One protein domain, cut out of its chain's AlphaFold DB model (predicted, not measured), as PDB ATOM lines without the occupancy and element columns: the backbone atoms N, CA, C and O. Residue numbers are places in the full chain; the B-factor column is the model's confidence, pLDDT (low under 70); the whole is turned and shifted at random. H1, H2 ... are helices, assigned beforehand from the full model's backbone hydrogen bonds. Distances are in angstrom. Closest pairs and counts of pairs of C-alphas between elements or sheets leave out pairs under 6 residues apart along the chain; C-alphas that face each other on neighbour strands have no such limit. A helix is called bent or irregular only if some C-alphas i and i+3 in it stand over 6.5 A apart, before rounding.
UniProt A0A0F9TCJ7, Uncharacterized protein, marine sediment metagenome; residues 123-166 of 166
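AT A GLANCE: This is residues 123 to 166 of the 166 residues of an uncharacterized protein of marine sediment metagenome (UniProt A0A0F9TCJ7). Three short helices make an open frame with few contacts: H1 and H3 are on opposite sides, with H2 between them along the chain and turned steeply to both. From the far end of H2, residues 150 to 154 fold back toward H3, while residues 127 to 132, of which 130 to 132 belong to H1, stick out. The printed part has 44 residues, with three named helices in the order H1, H2, H3 and no named strand; its class is all helix. It is compact, with a radius of gyration of the C-alphas of 9.7 A, and spans 25 by 20 by 19 A.

IN THESE COORDINATES: Start at Glu 123 and go on to C-alpha 130 at (50.319, -0.998, 25.839), where H1, residues 130 to 135, begins. Next find H2, residues 139 to 149, starting at (48.555, 10.777, 22.086) and 15.2 A long from first to last C-alpha. H3, residues 155 to 164, is 14.7 A long and ends at (38.367, 13.009, 23.905).

HOW THE PARTS SIT: Look first at H1 and H2, close but not clearly touching: their closest C-alphas, of Cys 133 and Gln 139, are 6.1 A apart. They run opposite ways at a steep tilt of 66 degrees. H2 and H3 are also close but not clearly touching, with the closest C-alphas, of Gln 143 and Asp 161, 7.0 A apart. Their lines are only just about perpendicular, at 70.0 degrees. H1 and H3 are apart. In H2 and H3 every O i to N i+4 pair is within hydrogen-bond range; in H1 0 of 2 are, beside 2 of 3 O i to N i+3 pairs. H1 is only just irregular: C-alphas 130 and 133 are 6.6 A apart.

THE WHOLE: The farthest C-alphas, of Asn 127 and Ser 166, are 27.6 A apart; Ser 166 is the chain's last residue. The printed part has no cut, and both links are tight. Mean pLDDT of the printed part is 81.5; look for values under 70 at residues 149 to 150 and 164 to 166.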
ATOM      1  N   GLU A 123      54.779   5.004  12.172       89.56
ATOM      2  CA  GLU A 123      53.354   4.679  12.212       89.56
ATOM      3  C   GLU A 123      52.829   4.689  13.663       89.56
ATOM      4  O   GLU A 123      53.404   4.015  14.534       89.56
ATOM      5  N   PRO A 124      51.753   5.450  13.949       89.69
ATOM      6  CA  PRO A 124      51.153   5.487  15.274       89.69
ATOM      7  C   PRO A 124      50.782   4.090  15.783       89.69
ATOM      8  O   PRO A 124      50.282   3.253  15.038       89.69
ATOM      9  N   PHE A 125      50.992   3.859  17.080       87.75
ATOM     10  CA  PHE A 125      50.513   2.677  17.813       87.75
ATOM     11  C   PHE A 125      51.108   1.306  17.423       87.75
ATOM     12  O   PHE A 125      50.726   0.309  18.025       87.75
ATOM     13  N   GLN A 126      52.060   1.224  16.484       87.94
ATOM     14  CA  GLN A 126      52.628  -0.063  16.036       87.94
ATOM     15  C   GLN A 126      53.795  -0.588  16.892       87.94
ATOM     16  O   GLN A 126      53.993  -1.793  16.997       87.94
ATOM     17  N   ASN A 127      54.592   0.298  17.497       88.50
ATOM     18  CA  ASN A 127      55.878  -0.065  18.124       88.50
ATOM     19  C   ASN A 127      55.989   0.320  19.609       88.50
ATOM     20  O   ASN A 127      57.092   0.351  20.167       88.50
ATOM     21  N   CYS A 128      54.856   0.619  20.240       89.38
ATOM     22  CA  CYS A 128      54.754   1.035  21.637       89.38
ATOM     23  C   CYS A 128      54.387  -0.128  22.569       89.38
ATOM     24  O   CYS A 128      53.811  -1.121  22.132       89.38
ATOM     25  N   TYR A 129      54.675   0.004  23.863       88.69
ATOM     26  CA  TYR A 129      54.047  -0.844  24.882       88.69
ATOM     27  C   TYR A 129      52.614  -0.367  25.150       88.69
ATOM     28  O   TYR A 129      52.326   0.826  25.045       88.69
ATOM     29  N   ASP A 130      51.744  -1.275  25.591       86.12
ATOM     30  CA  ASP A 130      50.319  -0.998  25.839       86.12
ATOM     31  C   ASP A 130      50.091   0.218  26.752       86.12
ATOM     32  O   ASP A 130      49.198   1.035  26.532       86.12
ATOM     33  N   TRP A 131      50.947   0.391  27.761       86.00
ATOM     34  CA  TRP A 131      50.835   1.488  28.722       86.00
ATOM     35  C   TRP A 131      51.409   2.819  28.218       86.00
ATOM     36  O   TRP A 131      51.082   3.860  28.785       86.00
ATOM     37  N   GLU A 132      52.273   2.828  27.195       89.62
ATOM     38  CA  GLU A 132      52.956   4.057  26.767       89.62
ATOM     39  C   GLU A 132      51.961   5.084  26.244       89.62
ATOM     40  O   GLU A 132      52.033   6.255  26.615       89.62
ATOM     41  N   CYS A 133      51.005   4.644  25.424       88.69
ATOM     42  CA  CYS A 133      50.038   5.537  24.792       88.69
ATOM     43  C   CYS A 133      49.137   6.224  25.816       88.69
ATOM     44  O   CYS A 133      48.918   7.427  25.707       88.69
ATOM     45  N   LYS A 134      48.731   5.495  26.862       87.81
ATOM     46  CA  LYS A 134      47.898   5.999  27.960       87.81
ATOM     47  C   LYS A 134      48.509   7.193  28.700       87.81
ATOM     48  O   LYS A 134      47.791   8.035  29.229       87.81
ATOM     49  N   TYR A 135      49.838   7.256  28.781       88.06
ATOM     50  CA  TYR A 135      50.556   8.317  29.496       88.06
ATOM     51  C   TYR A 135      51.358   9.233  28.558       88.06
ATOM     52  O   TYR A 135      52.100  10.106  29.019       88.06
ATOM     53  N   CYS A 136      51.228   9.057  27.241       90.06
ATOM     54  CA  CYS A 136      51.976   9.821  26.256       90.06
ATOM     55  C   CYS A 136      51.337  11.193  26.026       90.06
ATOM     56  O   CYS A 136      50.221  11.312  25.530       90.06
ATOM     57  N   ARG A 137      52.100  12.266  26.262       92.81
ATOM     58  CA  ARG A 137      51.650  13.645  25.991       92.81
ATOM     59  C   ARG A 137      51.319  13.935  24.518       92.81
ATOM     60  O   ARG A 137      50.724  14.965  24.227       92.81
ATOM     61  N   TYR A 138      51.757  13.075  23.598       91.19
ATOM     62  CA  TYR A 138      51.551  13.217  22.154       91.19
ATOM     63  C   TYR A 138      50.416  12.338  21.615       91.19
ATOM     64  O   TYR A 138      50.222  12.294  20.402       91.19
ATOM     65  N   GLN A 139      49.652  11.666  22.484       90.31
ATOM     66  CA  GLN A 139      48.555  10.777  22.086       90.31
ATOM     67  C   GLN A 139      47.584  11.451  21.101       90.31
ATOM     68  O   GLN A 139      47.271  10.868  20.066       90.31
ATOM     69  N   LEU A 140      47.210  12.710  21.352       87.94
ATOM     70  CA  LEU A 140      46.309  13.475  20.480       87.94
ATOM     71  C   LEU A 140      46.869  13.687  19.062       87.94
ATOM     72  O   LEU A 140      46.130  13.654  18.076       87.94
ATOM     73  N   VAL A 141      48.186  13.886  18.942       89.50
ATOM     74  CA  VAL A 141      48.859  14.015  17.641       89.50
ATOM     75  C   VAL A 141      48.803  12.680  16.901       89.50
ATOM     76  O   VAL A 141      48.424  12.649  15.734       89.50
ATOM     77  N   CYS A 142      49.106  11.576  17.587       88.75
ATOM     78  CA  CYS A 142      49.023  10.229  17.020       88.75
ATOM     79  C   CYS A 142      47.600   9.877  16.560       88.75
ATOM     80  O   CYS A 142      47.430   9.341  15.467       88.75
ATOM     81  N   GLN A 143      46.577  10.223  17.348       86.69
ATOM     82  CA  GLN A 143      45.165  10.043  16.985       86.69
ATOM     83  C   GLN A 143      44.792  10.855  15.738       86.69
ATOM     84  O   GLN A 143      44.160  10.333  14.822       86.69
ATOM     85  N   THR A 144      45.244  12.109  15.657       86.44
ATOM     86  CA  THR A 144      44.979  12.981  14.502       86.44
ATOM     87  C   THR A 144      45.634  12.437  13.232       86.44
ATOM     88  O   THR A 144      44.963  12.278  12.217       86.44
ATOM     89  N   LEU A 145      46.915  12.055  13.306       84.44
ATOM     90  CA  LEU A 145      47.624  11.420  12.190       84.44
ATOM     91  C   LEU A 145      46.937  10.126  11.743       84.44
ATOM     92  O   LEU A 145      46.836   9.857  10.553       84.44
ATOM     93  N   THR A 146      46.431   9.336  12.688       84.19
ATOM     94  CA  THR A 146      45.746   8.072  12.388       84.19
ATOM     95  C   THR A 146      44.460   8.291  11.589       84.19
ATOM     96  O   THR A 146      44.209   7.552  10.636       84.19
ATOM     97  N   ARG A 147      43.684   9.331  11.927       78.19
ATOM     98  CA  ARG A 147      42.472   9.722  11.189       78.19
ATOM     99  C   ARG A 147      42.789  10.168   9.761       78.19
ATOM    100  O   ARG A 147      42.081   9.771   8.840       78.19
ATOM    101  N   ASP A 148      43.863  10.933   9.575       73.50
ATOM    102  CA  ASP A 148      44.289  11.405   8.251       73.50
ATOM    103  C   ASP A 148      44.874  10.274   7.382       73.50
ATOM    104  O   ASP A 148      44.718  10.278   6.160       73.50
ATOM    105  N   LEU A 149      45.532   9.289   8.004       68.88
ATOM    106  CA  LEU A 149      46.262   8.211   7.326       68.88
ATOM    107  C   LEU A 149      45.469   6.896   7.175       68.88
ATOM    108  O   LEU A 149      45.993   5.950   6.588       68.88
ATOM    109  N   ASN A 150      44.224   6.807   7.667       68.12
ATOM    110  CA  ASN A 150      43.425   5.566   7.712       68.12
ATOM    111  C   ASN A 150      44.150   4.378   8.393       68.12
ATOM    112  O   ASN A 150      43.968   3.218   8.007       68.12
ATOM    113  N   VAL A 151      44.974   4.647   9.408       70.38
ATOM    114  CA  VAL A 151      45.677   3.595  10.164       70.38
ATOM    115  C   VAL A 151      44.684   2.851  11.070       70.38
ATOM    116  O   VAL A 151      43.766   3.446  11.636       70.38
ATOM    117  N   LYS A 152      44.829   1.525  11.202       71.62
ATOM    118  CA  LYS A 152      43.946   0.715  12.059       71.62
ATOM    119  C   LYS A 152      44.248   0.971  13.539       71.62
ATOM    120  O   LYS A 152      45.303   0.578  14.021       71.62
ATOM    121  N   MET A 153      43.290   1.554  14.255       70.00
ATOM    122  CA  MET A 153      43.293   1.647  15.721       70.00
ATOM    123  C   MET A 153      42.786   0.345  16.353       70.00
ATOM    124  O   MET A 153      41.977  -0.370  15.750       70.00
ATOM    125  N   THR A 154      43.214   0.044  17.581       77.44
ATOM    126  CA  THR A 154      42.545  -0.981  18.400       77.44
ATOM    127  C   THR A 154      41.167  -0.490  18.862       77.44
ATOM    128  O   THR A 154      40.864   0.702  18.799       77.44
ATOM    129  N   VAL A 155      40.311  -1.409  19.330       78.19
ATOM    130  CA  VAL A 155      38.971  -1.064  19.846       78.19
ATOM    131  C   VAL A 155      39.071  -0.085  21.021       78.19
ATOM    132  O   VAL A 155      38.404   0.942  21.005       78.19
ATOM    133  N   GLU A 156      39.963  -0.358  21.974       77.81
ATOM    134  CA  GLU A 156      40.197   0.496  23.149       77.81
ATOM    135  C   GLU A 156      40.682   1.898  22.747       77.81
ATOM    136  O   GLU A 156      40.152   2.902  23.213       77.81
ATOM    137  N   GLN A 157      41.613   1.987  21.793       73.88
ATOM    138  CA  GLN A 157      42.108   3.275  21.293       73.88
ATOM    139  C   GLN A 157      41.014   4.096  20.599       73.88
ATOM    140  O   GLN A 157      41.008   5.323  20.701       73.88
ATOM    141  N   ALA A 158      40.110   3.437  19.869       75.56
ATOM    142  CA  ALA A 158      38.995   4.103  19.202       75.56
ATOM    143  C   ALA A 158      37.944   4.611  20.205       75.56
ATOM    144  O   ALA A 158      37.336   5.658  19.978       75.56
ATOM    145  N   GLU A 159      37.739   3.893  21.313       81.56
ATOM    146  CA  GLU A 159      36.864   4.320  22.409       81.56
ATOM    147  C   GLU A 159      37.435   5.540  23.146       81.56
ATOM    148  O   GLU A 159      36.721   6.533  23.290       81.56
ATOM    149  N   GLU A 160      38.726   5.529  23.504       77.62
ATOM    150  CA  GLU A 160      39.400   6.683  24.127       77.62
ATOM    151  C   GLU A 160      39.379   7.930  23.226       77.62
ATOM    152  O   GLU A 160      39.120   9.043  23.685       77.62
ATOM    153  N   ASP A 161      39.628   7.761  21.924       72.56
ATOM    154  CA  ASP A 161      39.554   8.858  20.956       72.56
ATOM    155  C   ASP A 161      38.131   9.426  20.869       72.56
ATOM    156  O   ASP A 161      37.943  10.637  20.827       72.56
ATOM    157  N   LYS A 162      37.092   8.588  20.920       75.81
ATOM    158  CA  LYS A 162      35.709   9.079  20.911       75.81
ATOM    159  C   LYS A 162      35.387   9.943  22.135       75.81
ATOM    160  O   LYS A 162      34.703  10.950  21.969       75.81
ATOM    161  N   GLU A 163      35.871   9.573  23.321       78.00
ATOM    162  CA  GLU A 163      35.665  10.342  24.560       78.00
ATOM    163  C   GLU A 163      36.393  11.692  24.556       78.00
ATOM    164  O   GLU A 163      35.869  12.682  25.058       78.00
ATOM    165  N   LEU A 164      37.589  11.766  23.965       68.81
ATOM    166  CA  LEU A 164      38.367  13.009  23.905       68.81
ATOM    167  C   LEU A 164      37.724  14.097  23.031       68.81
ATOM    168  O   LEU A 164      38.007  15.280  23.222       68.81
ATOM    169  N   TRP A 165      36.894  13.703  22.063       66.69
ATOM    170  CA  TRP A 165      36.258  14.609  21.100       66.69
ATOM    171  C   TRP A 165      34.743  14.776  21.301       66.69
ATOM    172  O   TRP A 165      34.113  15.500  20.524       66.69
ATOM    173  N   SER A 166      34.161  14.115  22.305       63.09
ATOM    174  CA  SER A 166      32.770  14.306  22.748       63.09
ATOM    175  C   SER A 166      32.654  15.406  23.795       63.09
ATOM    176  O   SER A 166      31.703  16.211  23.687       63.09
TER     177      SER A 166